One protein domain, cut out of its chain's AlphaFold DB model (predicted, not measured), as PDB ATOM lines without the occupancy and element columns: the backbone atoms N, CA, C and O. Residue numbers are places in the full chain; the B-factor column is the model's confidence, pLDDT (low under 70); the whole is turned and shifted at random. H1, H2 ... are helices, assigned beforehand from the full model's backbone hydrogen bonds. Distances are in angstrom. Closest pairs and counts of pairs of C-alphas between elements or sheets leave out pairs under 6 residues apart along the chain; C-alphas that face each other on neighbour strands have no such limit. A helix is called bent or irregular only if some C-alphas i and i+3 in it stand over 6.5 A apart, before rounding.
ATOM      1  N   VAL A 560    -185.173  37.264  65.978       85.50
ATOM      2  CA  VAL A 560    -184.090  37.285  64.993       85.50
ATOM      3  C   VAL A 560    -182.751  37.292  65.720       85.50
ATOM      4  O   VAL A 560    -182.553  38.057  66.663       85.50
ATOM      5  N   ASN A 561    -181.812  36.463  65.267       79.69
ATOM      6  CA  ASN A 561    -180.457  36.470  65.798       79.69
ATOM      7  C   ASN A 561    -179.625  37.582  65.133       79.69
ATOM      8  O   ASN A 561    -179.170  37.438  64.001       79.69
ATOM      9  N   PHE A 562    -179.424  38.694  65.845       75.56
ATOM     10  CA  PHE A 562    -178.577  39.807  65.393       75.56
ATOM     11  C   PHE A 562    -177.074  39.555  65.614       75.56
ATOM     12  O   PHE A 562    -176.245  40.332  65.137       75.56
ATOM     13  N   GLY A 563    -176.702  38.493  66.334       67.75
ATOM     14  CA  GLY A 563    -175.314  38.172  66.657       67.75
ATOM     15  C   GLY A 563    -174.556  37.565  65.474       67.75
ATOM     16  O   GLY A 563    -175.041  36.657  64.808       67.75
ATOM     17  N   GLY A 564    -173.338  38.052  65.217       68.00
ATOM     18  CA  GLY A 564    -172.380  37.412  64.301       68.00
ATOM     19  C   GLY A 564    -172.624  37.599  62.796       68.00
ATOM     20  O   GLY A 564    -171.814  37.123  62.006       68.00
ATOM     21  N   ASN A 565    -173.680  38.307  62.375       68.31
ATOM     22  CA  ASN A 565    -173.981  38.532  60.957       68.31
ATOM     23  C   ASN A 565    -173.832  40.011  60.556       68.31
ATOM     24  O   ASN A 565    -174.601  40.878  60.977       68.31
ATOM     25  N   ASN A 566    -172.871  40.287  59.665       70.12
ATOM     26  CA  ASN A 566    -172.576  41.635  59.172       70.12
ATOM     27  C   ASN A 566    -173.754  42.296  58.435       70.12
ATOM     28  O   ASN A 566    -173.827  43.522  58.408       70.12
ATOM     29  N   PHE A 567    -174.702  41.533  57.881       71.00
ATOM     30  CA  PHE A 567    -175.900  42.087  57.240       71.00
ATOM     31  C   PHE A 567    -176.752  42.901  58.226       71.00
ATOM     32  O   PHE A 567    -177.255  43.974  57.889       71.00
ATOM     33  N   TYR A 568    -176.853  42.444  59.477       71.75
ATOM     34  CA  TYR A 568    -177.673  43.110  60.484       71.75
ATOM     35  C   TYR A 568    -177.064  44.407  61.026       71.75
ATOM     36  O   TYR A 568    -177.765  45.193  61.662       71.75
ATOM     37  N   THR A 569    -175.808  44.713  60.684       68.94
ATOM     38  CA  THR A 569    -175.191  46.017  60.982       68.94
ATOM     39  C   THR A 569    -175.895  47.183  60.286       68.94
ATOM     40  O   THR A 569    -175.696  48.327  60.683       68.94
ATOM     41  N   GLN A 570    -176.732  46.918  59.277       70.06
ATOM     42  CA  GLN A 570    -177.574  47.923  58.624       70.06
ATOM     43  C   GLN A 570    -178.811  48.290  59.465       70.06
ATOM     44  O   GLN A 570    -179.348  49.383  59.324       70.06
ATOM     45  N   TYR A 571    -179.209  47.434  60.410       73.12
ATOM     46  CA  TYR A 571    -180.344  47.638  61.316       73.12
ATOM     47  C   TYR A 571    -179.889  48.241  62.660       73.12
ATOM     48  O   TYR A 571    -180.340  47.825  63.730       73.12
ATOM     49  N   LYS A 572    -178.978  49.233  62.616       66.94
ATOM     50  CA  LYS A 572    -178.355  49.850  63.812       66.94
ATOM     51  C   LYS A 572    -179.366  50.406  64.807       66.94
ATOM     52  O   LYS A 572    -179.103  50.395  66.001       66.94
ATOM     53  N   GLU A 573    -180.503  50.895  64.321       72.38
ATOM     54  CA  GLU A 573    -181.565  51.442  65.163       72.38
ATOM     55  C   GLU A 573    -182.164  50.368  66.080       72.38
ATOM     56  O   GLU A 573    -182.233  50.557  67.292       72.38
ATOM     57  N   TRP A 574    -182.515  49.206  65.525       75.25
ATOM     58  CA  TRP A 574    -183.059  48.083  66.288       75.25
ATOM     59  C   TRP A 574    -182.025  47.493  67.244       75.25
ATOM     60  O   TRP A 574    -182.323  47.307  68.421       75.25
ATOM     61  N   ALA A 575    -180.792  47.287  66.773       70.88
ATOM     62  CA  ALA A 575    -179.692  46.823  67.618       70.88
ATOM     63  C   ALA A 575    -179.403  47.801  68.774       70.88
ATOM     64  O   ALA A 575    -179.205  47.381  69.911       70.88
ATOM     65  N   GLY A 576    -179.445  49.110  68.505       71.38
ATOM     66  CA  GLY A 576    -179.258  50.155  69.510       71.38
ATOM     67  C   GLY A 576    -180.394  50.225  70.531       71.38
ATOM     68  O   GLY A 576    -180.128  50.450  71.706       71.38
ATOM     69  N   ARG A 577    -181.647  49.997  70.115       76.31
ATOM     70  CA  ARG A 577    -182.808  49.933  71.022       76.31
ATOM     71  C   ARG A 577    -182.772  48.700  71.927       76.31
ATOM     72  O   ARG A 577    -183.081  48.828  73.106       76.31
ATOM     73  N   ILE A 578    -182.331  47.547  71.413       76.62
ATOM     74  CA  ILE A 578    -182.088  46.345  72.233       76.62
ATOM     75  C   ILE A 578    -180.975  46.622  73.253       76.62
ATOM     76  O   ILE A 578    -181.138  46.363  74.440       76.62
ATOM     77  N   GLN A 579    -179.860  47.219  72.817       73.69
ATOM     78  CA  GLN A 579    -178.724  47.517  73.699       73.69
ATOM     79  C   GLN A 579    -179.056  48.554  74.787       73.69
ATOM     80  O   GLN A 579    -178.485  48.506  75.873       73.69
ATOM     81  N   LYS A 580    -179.978  49.485  74.505       79.81
ATOM     82  CA  LYS A 580    -180.495  50.466  75.473       79.81
ATOM     83  C   LYS A 580    -181.561  49.900  76.420       79.81
ATOM     84  O   LYS A 580    -181.888  50.571  77.391       79.81
ATOM     85  N   GLY A 581    -182.076  48.694  76.158       77.31
ATOM     86  CA  GLY A 581    -183.152  48.075  76.938       77.31
ATOM     87  C   GLY A 581    -184.557  48.593  76.612       77.31
ATOM     88  O   GLY A 581    -185.479  48.364  77.385       77.31
ATOM     89  N   ASP A 582    -184.743  49.285  75.481       80.38
ATOM     90  CA  ASP A 582    -186.055  49.805  75.058       80.38
ATOM     91  C   ASP A 582    -186.981  48.691  74.528       80.38
ATOM     92  O   ASP A 582    -188.202  48.858  74.482       80.38
ATOM     93  N   ILE A 583    -186.396  47.587  74.049       79.88
ATOM     94  CA  ILE A 583    -187.073  46.400  73.506       79.88
ATOM     95  C   ILE A 583    -186.242  45.147  73.815       79.88
ATOM     96  O   ILE A 583    -185.024  45.165  73.649       79.88
ATOM     97  N   ASP A 584    -186.895  44.050  74.206       78.06
ATOM     98  CA  ASP A 584    -186.205  42.805  74.584       78.06
ATOM     99  C   ASP A 584    -185.702  42.011  73.367       78.06
ATOM    100  O   ASP A 584    -184.619  41.425  73.387       78.06
ATOM    101  N   SER A 585    -186.478  41.987  72.279       81.31
ATOM    102  CA  SER A 585    -186.099  41.333  71.026       81.31
ATOM    103  C   SER A 585    -186.889  41.877  69.834       81.31
ATOM    104  O   SER A 585    -187.872  42.602  69.984       81.31
ATOM    105  N   VAL A 586    -186.449  41.528  68.622       85.62
ATOM    106  CA  VAL A 586    -187.173  41.808  67.375       85.62
ATOM    107  C   VAL A 586    -187.549  40.480  66.742       85.62
ATOM    108  O   VAL A 586    -186.691  39.617  66.534       85.62
ATOM    109  N   THR A 587    -188.833  40.306  66.445       89.25
ATOM    110  CA  THR A 587    -189.343  39.073  65.844       89.25
ATOM    111  C   THR A 587    -189.198  39.085  64.327       89.25
ATOM    112  O   THR A 587    -189.018  40.130  63.696       89.25
ATOM    113  N   VAL A 588    -189.295  37.906  63.714       88.69
ATOM    114  CA  VAL A 588    -189.263  37.773  62.249       88.69
ATOM    115  C   VAL A 588    -190.415  38.555  61.595       88.69
ATOM    116  O   VAL A 588    -190.231  39.146  60.530       88.69
ATOM    117  N   GLU A 589    -191.581  38.631  62.249       90.00
ATOM    118  CA  GLU A 589    -192.714  39.463  61.814       90.00
ATOM    119  C   GLU A 589    -192.343  40.948  61.698       90.00
ATOM    120  O   GLU A 589    -192.697  41.581  60.705       90.00
ATOM    121  N   TRP A 590    -191.580  41.498  62.646       87.12
ATOM    122  CA  TRP A 590    -191.197  42.917  62.635       87.12
ATOM    123  C   TRP A 590    -190.242  43.267  61.487       87.12
ATOM    124  O   TRP A 590    -190.237  44.402  61.016       87.12
ATOM    125  N   MET A 591    -189.478  42.292  60.981       84.44
ATOM    126  CA  MET A 591    -188.656  42.446  59.769       84.44
ATOM    127  C   MET A 591    -189.446  42.204  58.467       84.44
ATOM    128  O   MET A 591    -188.879  42.106  57.372       84.44
ATOM    129  N   GLY A 592    -190.769  42.069  58.570       86.19
ATOM    130  CA  GLY A 592    -191.653  41.827  57.440       86.19
ATOM    131  C   GLY A 592    -191.670  40.373  56.975       86.19
ATOM    132  O   GLY A 592    -192.095  40.102  55.859       86.19
ATOM    133  N   GLY A 593    -191.240  39.409  57.796       85.94
ATOM    134  CA  GLY A 593    -191.308  37.978  57.466       85.94
ATOM    135  C   GLY A 593    -192.734  37.414  57.361       85.94
ATOM    136  O   GLY A 593    -192.908  36.209  57.217       85.94
ATOM    137  N   THR A 594    -193.754  38.264  57.455       89.88
ATOM    138  CA  THR A 594    -195.176  37.947  57.256       89.88
ATOM    139  C   THR A 594    -195.769  38.647  56.024       89.88
ATOM    140  O   THR A 594    -196.973  38.561  55.783       89.88
ATOM    141  N   GLU A 595    -194.946  39.330  55.222       89.25
ATOM    142  CA  GLU A 595    -195.368  39.956  53.967       89.25
ATOM    143  C   GLU A 595    -195.532  38.918  52.846       89.25
ATOM    144  O   GLU A 595    -194.639  38.110  52.589       89.25
ATOM    145  N   CYS A 596    -196.639  39.003  52.102       86.19
ATOM    146  CA  CYS A 596    -196.986  38.071  51.021       86.19
ATOM    147  C   CYS A 596    -195.840  37.829  50.018       86.19
ATOM    148  O   CYS A 596    -195.493  36.687  49.730       86.19
ATOM    149  N   MET A 597    -195.225  38.905  49.516       86.56
ATOM    150  CA  MET A 597    -194.217  38.837  48.446       86.56
ATOM    151  C   MET A 597    -192.892  38.191  48.879       86.56
ATOM    152  O   MET A 597    -192.091  37.828  48.023       86.56
ATOM    153  N   LYS A 598    -192.639  38.037  50.186       84.88
ATOM    154  CA  LYS A 598    -191.417  37.396  50.705       84.88
ATOM    155  C   LYS A 598    -191.550  35.877  50.824       84.88
ATOM    156  O   LYS A 598    -190.537  35.185  50.871       84.88
ATOM    157  N   CYS A 599    -192.779  35.363  50.868       84.94
ATOM    158  CA  CYS A 599    -193.053  33.940  51.068       84.94
ATOM    159  C   CYS A 599    -193.623  33.260  49.823       84.94
ATOM    160  O   CYS A 599    -193.436  32.059  49.659       84.94
ATOM    161  N   HIS A 600    -194.330  33.991  48.963       82.50
ATOM    162  CA  HIS A 600    -194.913  33.446  47.742       82.50
ATOM    163  C   HIS A 600    -195.004  34.531  46.663       82.50
ATOM    164  O   HIS A 600    -195.813  35.460  46.766       82.50
ATOM    165  N   TYR A 601    -194.147  34.425  45.647       77.31
ATOM    166  CA  TYR A 601    -194.002  35.394  44.558       77.31
ATOM    167  C   TYR A 601    -194.169  34.750  43.184       77.31
ATOM    168  O   TYR A 601    -193.841  33.548  43.043       77.31
TER     169      TYR A 601
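What this domain is: This is residues 560 to 601 of the 601 residues of the protein "Respiratory nitrate reductase subunit gamma" of Bacteroidales bacterium (UniProt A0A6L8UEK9). Two short helices, H1 and H2, joined end to end at a corner, sit in a small body, and a long strand-free link, residues 581 to 595, leads from H2 to a tail that sticks out, residues 592 to 601, with the small helix H3 in it. The stretch before H1 begins near the long link, and the tail adds to the length of the whole. The printed part has 42 residues with three named helices in the order H1, H2, H3 and no named strand; the class is all helix, though 18 of the 42 residues, under half, are in named elements. The whole is loose, with a radius of gyration of the C-alphas of 11.8 A, and elongated, its C-alphas spanning 36 by 21 by 14 A.

How they stand to each other: From Val 560 the printed part runs without a named element to H1, residues 566 to 570. One residue, Tyr 571, forms the tight link to H2, residues 572 to 580, and H1 and H2 meet only through their link. A long link of 15 residues then leads to H3, residues 596 to 599. H2 and H3 are apart, and so are H1 and H3, with no C-alpha of the one within 8 A of the other. In H2 every O i to N i+4 pair is within hydrogen-bond range. In H1 0 of 1 such pairs is within range, beside 2 of 2 O i to N i+3 pairs; H3 is too short for an O i to N i+4 pair, and its 1 O i to N i+3 pair is within range.

Where its parts are: H1, residues 566 to 570, begins with C-alpha 566 at (-172.576, 41.635, 59.172) and is 8.1 A from first to last C-alpha. It is neither bent nor irregular, but only just: C-alphas 567 and 570 are 6.2 A apart. H2, residues 572 to 580, is the longest helix, with 9 residues and 11.9 A from first to last C-alpha; C-alpha 580 is at (-180.495, 50.466, 75.473). H3, residues 596 to 599, is 5.7 A from first to last C-alpha and ends with C-alpha 599 at (-193.053, 33.940, 51.068).

The domain as a whole: The two C-alphas farthest apart are those of Lys 580 and Tyr 601, at 37.0 A. Residues 592 to 601, of which 596 to 599 belong to H3, stand free; the body without them has 32 residues and spans 22 by 19 by 13 A. The printed part has no cut, and it ends at Tyr 601, the chain's last residue. The link H2 to H3 is long. The mean pLDDT of the printed part is 78.8, and residues 563 to 565, residue 569 and residue 572 are under 70.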